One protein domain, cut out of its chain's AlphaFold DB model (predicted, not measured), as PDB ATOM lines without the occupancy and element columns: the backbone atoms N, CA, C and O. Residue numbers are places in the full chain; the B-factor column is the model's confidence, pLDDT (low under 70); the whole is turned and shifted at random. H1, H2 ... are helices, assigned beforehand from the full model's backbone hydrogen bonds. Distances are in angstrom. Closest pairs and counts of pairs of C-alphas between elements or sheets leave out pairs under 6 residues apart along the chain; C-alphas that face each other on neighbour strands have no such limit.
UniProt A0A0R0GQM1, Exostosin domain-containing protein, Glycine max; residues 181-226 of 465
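What this domain is: This is residues 181 to 226 of the 465 residues of the protein "Exostosin domain-containing protein" of Glycine max (UniProt A0A0R0GQM1). Two helices, H1 and H2, make a helical hairpin, partly side by side, with a wide loop of residues 195 to 212 at the end where they are joined. The printed part has 46 residues with two named helices, H1 then H2, and no named strand; its class is all helix. It is only just loose, close to compact, with a radius of gyration of the C-alphas of 11.5 A, and only just a rod, spanning 35 by 18 by 14 A.

Where its parts are: H1, residues 181 to 194, begins at C-alpha 181 (-7.039, -27.562, 19.916) and is 20.3 A long from first to last C-alpha. H2, residues 213 to 226, is 19.8 A long and ends at C-alpha 226 (-9.470, -15.920, 21.099).

How they stand to each other: H1 touches H2 with residues 189 to 194 alone; the closest C-alphas are those of Ile 193 and Met 215, 5.4 A apart. They run opposite ways at a shallow tilt of 20 degrees. Every O i to N i+4 pair is within hydrogen-bond range in H1, and 9 of 10 in H2.

The domain as a whole: The C-alphas farthest apart, of Ala 181 and His 208, are 35.9 A apart. The link from H1 to H2 is long, 18 residues. The printed part has no cut, and no printed residue is under 70 in pLDDT.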
ATOM      1  N   ALA A 181      -7.221 -28.622  20.906       90.18
ATOM      2  CA  ALA A 181      -7.039 -27.562  19.916       90.18
ATOM      3  C   ALA A 181      -6.936 -26.171  20.577       90.18
ATOM      4  O   ALA A 181      -6.165 -25.327  20.128       90.18
ATOM      5  N   VAL A 182      -7.665 -25.956  21.680       91.89
ATOM      6  CA  VAL A 182      -7.635 -24.709  22.463       91.89
ATOM      7  C   VAL A 182      -6.270 -24.501  23.117       91.89
ATOM      8  O   VAL A 182      -5.717 -23.405  23.082       91.89
ATOM      9  N   ASP A 183      -5.685 -25.564  23.661       88.98
ATOM     10  CA  ASP A 183      -4.342 -25.541  24.238       88.98
ATOM     11  C   ASP A 183      -3.280 -25.136  23.207       88.98
ATOM     12  O   ASP A 183      -2.396 -24.321  23.487       88.98
ATOM     13  N   GLN A 184      -3.385 -25.675  21.989       90.69
ATOM     14  CA  GLN A 184      -2.498 -25.320  20.881       90.69
ATOM     15  C   GLN A 184      -2.657 -23.849  20.473       90.69
ATOM     16  O   GLN A 184      -1.655 -23.167  20.249       90.69
ATOM     17  N   GLU A 185      -3.889 -23.334  20.444       91.44
ATOM     18  CA  GLU A 185      -4.173 -21.921  20.174       91.44
ATOM     19  C   GLU A 185      -3.552 -21.002  21.239       91.44
ATOM     20  O   GLU A 185      -2.945 -19.982  20.902       91.44
ATOM     21  N   LEU A 186      -3.611 -21.380  22.521       90.91
ATOM     22  CA  LEU A 186      -2.976 -20.629  23.610       90.91
ATOM     23  C   LEU A 186      -1.444 -20.621  23.501       90.91
ATOM     24  O   LEU A 186      -0.814 -19.580  23.717       90.91
ATOM     25  N   LEU A 187      -0.828 -21.749  23.133       89.80
ATOM     26  CA  LEU A 187       0.618 -21.829  22.899       89.80
ATOM     27  C   LEU A 187       1.051 -20.960  21.713       89.80
ATOM     28  O   LEU A 187       2.067 -20.261  21.793       89.80
ATOM     29  N   GLN A 188       0.267 -20.961  20.635       93.42
ATOM     30  CA  GLN A 188       0.506 -20.085  19.495       93.42
ATOM     31  C   GLN A 188       0.380 -18.611  19.902       93.42
ATOM     32  O   GLN A 188       1.299 -17.828  19.646       93.42
ATOM     33  N   ALA A 189      -0.699 -18.244  20.600       94.55
ATOM     34  CA  ALA A 189      -0.920 -16.884  21.081       94.55
ATOM     35  C   ALA A 189       0.239 -16.401  21.963       94.55
ATOM     36  O   ALA A 189       0.735 -15.289  21.778       94.55
ATOM     37  N   ARG A 190       0.747 -17.253  22.863       92.95
ATOM     38  CA  ARG A 190       1.938 -16.950  23.666       92.95
ATOM     39  C   ARG A 190       3.152 -16.621  22.794       92.95
ATOM     40  O   ARG A 190       3.793 -15.598  23.023       92.95
ATOM     41  N   SER A 191       3.448 -17.443  21.784       95.30
ATOM     42  CA  SER A 191       4.576 -17.186  20.879       95.30
ATOM     43  C   SER A 191       4.418 -15.865  20.116       95.30
ATOM     44  O   SER A 191       5.392 -15.140  19.916       95.30
ATOM     45  N   GLU A 192       3.196 -15.522  19.710       96.10
ATOM     46  CA  GLU A 192       2.908 -14.259  19.027       96.10
ATOM     47  C   GLU A 192       3.050 -13.034  19.942       96.10
ATOM     48  O   GLU A 192       3.474 -11.975  19.478       96.10
ATOM     49  N   ILE A 193       2.732 -13.163  21.235       95.70
ATOM     50  CA  ILE A 193       2.954 -12.108  22.237       95.70
ATOM     51  C   ILE A 193       4.450 -11.883  22.452       95.70
ATOM     52  O   ILE A 193       4.899 -10.739  22.479       95.70
ATOM     53  N   GLU A 194       5.232 -12.957  22.575       93.01
ATOM     54  CA  GLU A 194       6.690 -12.880  22.744       93.01
ATOM     55  C   GLU A 194       7.374 -12.228  21.529       93.01
ATOM     56  O   GLU A 194       8.351 -11.497  21.679       93.01
ATOM     57  N   LYS A 195       6.822 -12.432  20.327       94.98
ATOM     58  CA  LYS A 195       7.300 -11.845  19.063       94.98
ATOM     59  C   LYS A 195       6.631 -10.507  18.714       94.98
ATOM     60  O   LYS A 195       6.676 -10.087  17.556       94.98
ATOM     61  N   ALA A 196       5.985  -9.841  19.673       93.91
ATOM     62  CA  ALA A 196       5.243  -8.611  19.411       93.91
ATOM     63  C   ALA A 196       6.141  -7.489  18.836       93.91
ATOM     64  O   ALA A 196       7.250  -7.264  19.332       93.91
ATOM     65  N   PRO A 197       5.667  -6.733  17.825       91.93
ATOM     66  CA  PRO A 197       6.423  -5.623  17.252       91.93
ATOM     67  C   PRO A 197       6.549  -4.461  18.244       91.93
ATOM     68  O   PRO A 197       5.612  -4.161  18.979       91.93
ATOM     69  N   ILE A 198       7.688  -3.761  18.226       88.17
ATOM     70  CA  ILE A 198       7.963  -2.649  19.146       88.17
ATOM     71  C   ILE A 198       7.015  -1.471  18.874       88.17
ATOM     72  O   ILE A 198       7.066  -0.835  17.819       88.17
ATOM     73  N   VAL A 199       6.207  -1.120  19.870       85.23
ATOM     74  CA  VAL A 199       5.318   0.045  19.863       85.23
ATOM     75  C   VAL A 199       6.057   1.238  20.474       85.23
ATOM     76  O   VAL A 199       6.271   1.294  21.681       85.23
ATOM     77  N   LYS A 200       6.475   2.204  19.640       75.87
ATOM     78  CA  LYS A 200       7.263   3.373  20.090       75.87
ATOM     79  C   LYS A 200       6.434   4.413  20.848       75.87
ATOM     80  O   LYS A 200       6.894   4.944  21.852       75.87
ATOM     81  N   LYS A 201       5.241   4.733  20.342       76.08
ATOM     82  CA  LYS A 201       4.250   5.621  20.966       76.08
ATOM     83  C   LYS A 201       2.868   5.183  20.498       76.08
ATOM     84  O   LYS A 201       2.643   5.097  19.294       76.08
ATOM     85  N   ASP A 202       1.968   4.919  21.432       76.23
ATOM     86  CA  ASP A 202       0.553   4.686  21.150       76.23
ATOM     87  C   ASP A 202      -0.255   5.760  21.887       76.23
ATOM     88  O   ASP A 202      -0.117   5.865  23.105       76.23
ATOM     89  N   PRO A 203      -1.070   6.573  21.195       78.89
ATOM     90  CA  PRO A 203      -1.879   7.609  21.838       78.89
ATOM     91  C   PRO A 203      -2.850   7.075  22.901       78.89
ATOM     92  O   PRO A 203      -3.248   7.825  23.787       78.89
ATOM     93  N   ASN A 204      -3.230   5.795  22.828       76.99
ATOM     94  CA  ASN A 204      -4.192   5.180  23.741       76.99
ATOM     95  C   ASN A 204      -3.542   4.587  24.996       76.99
ATOM     96  O   ASN A 204      -4.249   4.280  25.956       76.99
ATOM     97  N   PHE A 205      -2.215   4.414  25.004       74.16
ATOM     98  CA  PHE A 205      -1.498   3.787  26.112       74.16
ATOM     99  C   PHE A 205      -0.437   4.715  26.685       74.16
ATOM    100  O   PHE A 205       0.494   5.147  26.005       74.16
ATOM    101  N   TYR A 206      -0.513   4.937  27.993       76.15
ATOM    102  CA  TYR A 206       0.575   5.560  28.726       76.15
ATOM    103  C   TYR A 206       1.677   4.518  28.961       76.15
ATOM    104  O   TYR A 206       1.620   3.739  29.905       76.15
ATOM    105  N   ALA A 207       2.662   4.450  28.061       76.98
ATOM    106  CA  ALA A 207       3.653   3.368  28.033       76.98
ATOM    107  C   ALA A 207       4.387   3.146  29.374       76.98
ATOM    108  O   ALA A 207       4.749   2.015  29.680       76.98
ATOM    109  N   HIS A 208       4.551   4.192  30.191       77.94
ATOM    110  CA  HIS A 208       5.287   4.146  31.459       77.94
ATOM    111  C   HIS A 208       4.641   3.287  32.560       77.94
ATOM    112  O   HIS A 208       5.346   2.904  33.486       77.94
ATOM    113  N   ILE A 209       3.343   2.954  32.476       75.41
ATOM    114  CA  ILE A 209       2.691   2.051  33.451       75.41
ATOM    115  C   ILE A 209       2.822   0.566  33.088       75.41
ATOM    116  O   ILE A 209       2.422  -0.293  33.869       75.41
ATOM    117  N   TYR A 210       3.363   0.246  31.911       78.84
ATOM    118  CA  TYR A 210       3.511  -1.128  31.439       78.84
ATOM    119  C   TYR A 210       4.985  -1.514  31.375       78.84
ATOM    120  O   TYR A 210       5.789  -0.808  30.774       78.84
ATOM    121  N   HIS A 211       5.336  -2.693  31.896       80.97
ATOM    122  CA  HIS A 211       6.691  -3.240  31.744       80.97
ATOM    123  C   HIS A 211       7.090  -3.411  30.270       80.97
ATOM    124  O   HIS A 211       8.226  -3.142  29.893       80.97
ATOM    125  N   ASN A 212       6.145  -3.846  29.429       87.71
ATOM    126  CA  ASN A 212       6.315  -3.931  27.984       87.71
ATOM    127  C   ASN A 212       4.981  -3.633  27.290       87.71
ATOM    128  O   ASN A 212       4.126  -4.509  27.142       87.71
ATOM    129  N   VAL A 213       4.807  -2.379  26.862       87.43
ATOM    130  CA  VAL A 213       3.581  -1.910  26.195       87.43
ATOM    131  C   VAL A 213       3.267  -2.701  24.919       87.43
ATOM    132  O   VAL A 213       2.103  -2.951  24.620       87.43
ATOM    133  N   SER A 214       4.295  -3.160  24.203       91.25
ATOM    134  CA  SER A 214       4.151  -3.914  22.952       91.25
ATOM    135  C   SER A 214       3.554  -5.297  23.200       91.25
ATOM    136  O   SER A 214       2.570  -5.677  22.565       91.25
ATOM    137  N   MET A 215       4.109  -6.026  24.174       92.21
ATOM    138  CA  MET A 215       3.592  -7.333  24.588       92.21
ATOM    139  C   MET A 215       2.189  -7.215  25.184       92.21
ATOM    140  O   MET A 215       1.319  -8.013  24.846       92.21
ATOM    141  N   PHE A 216       1.947  -6.213  26.038       90.71
ATOM    142  CA  PHE A 216       0.625  -5.980  26.624       90.71
ATOM    143  C   PHE A 216      -0.429  -5.734  25.541       90.71
ATOM    144  O   PHE A 216      -1.460  -6.406  25.522       90.71
ATOM    145  N   LYS A 217      -0.144  -4.822  24.602       90.67
ATOM    146  CA  LYS A 217      -1.045  -4.518  23.488       90.67
ATOM    147  C   LYS A 217      -1.336  -5.767  22.658       90.67
ATOM    148  O   LYS A 217      -2.500  -6.075  22.420       90.67
ATOM    149  N   ARG A 218      -0.298  -6.523  22.279       94.09
ATOM    150  CA  ARG A 218      -0.470  -7.758  21.501       94.09
ATOM    151  C   ARG A 218      -1.300  -8.802  22.249       94.09
ATOM    152  O   ARG A 218      -2.172  -9.425  21.652       94.09
ATOM    153  N   SER A 219      -1.051  -8.966  23.546       93.66
ATOM    154  CA  SER A 219      -1.813  -9.872  24.410       93.66
ATOM    155  C   SER A 219      -3.293  -9.494  24.456       93.66
ATOM    156  O   SER A 219      -4.153 -10.353  24.271       93.66
ATOM    157  N   TYR A 220      -3.600  -8.203  24.606       91.21
ATOM    158  CA  TYR A 220      -4.975  -7.714  24.611       91.21
ATOM    159  C   TYR A 220      -5.683  -7.960  23.270       91.21
ATOM    160  O   TYR A 220      -6.778  -8.515  23.250       91.21
ATOM    161  N   GLU A 221      -5.040  -7.627  22.146       92.53
ATOM    162  CA  GLU A 221      -5.589  -7.853  20.799       92.53
ATOM    163  C   GLU A 221      -5.874  -9.335  20.508       92.53
ATOM    164  O   GLU A 221      -6.860  -9.659  19.844       92.53
ATOM    165  N   LEU A 222      -5.007 -10.237  20.979       94.77
ATOM    166  CA  LEU A 222      -5.212 -11.678  20.845       94.77
ATOM    167  C   LEU A 222      -6.341 -12.156  21.759       94.77
ATOM    168  O   LEU A 222      -7.259 -12.811  21.272       94.77
ATOM    169  N   LYS A 223      -6.346 -11.741  23.034       90.88
ATOM    170  CA  LYS A 223      -7.430 -12.025  23.990       90.88
ATOM    171  C   LYS A 223      -8.790 -11.619  23.423       90.88
ATOM    172  O   LYS A 223      -9.738 -12.388  23.520       90.88
ATOM    173  N   GLU A 224      -8.909 -10.450  22.792       91.76
ATOM    174  CA  GLU A 224     -10.181 -10.005  22.206       91.76
ATOM    175  C   GLU A 224     -10.731 -10.930  21.106       91.76
ATOM    176  O   GLU A 224     -11.944 -10.940  20.870       91.76
ATOM    177  N   LYS A 225      -9.858 -11.687  20.431       91.37
ATOM    178  CA  LYS A 225     -10.213 -12.603  19.338       91.37
ATOM    179  C   LYS A 225     -10.429 -14.033  19.826       91.37
ATOM    180  O   LYS A 225     -11.369 -14.681  19.369       91.37
ATOM    181  N   THR A 226      -9.570 -14.503  20.727       92.63
ATOM    182  CA  THR A 226      -9.470 -15.920  21.099       92.63
ATOM    183  C   THR A 226     -10.155 -16.249  22.421       92.63
ATOM    184  O   THR A 226     -10.571 -17.385  22.619       92.63
TER     185      THR A 226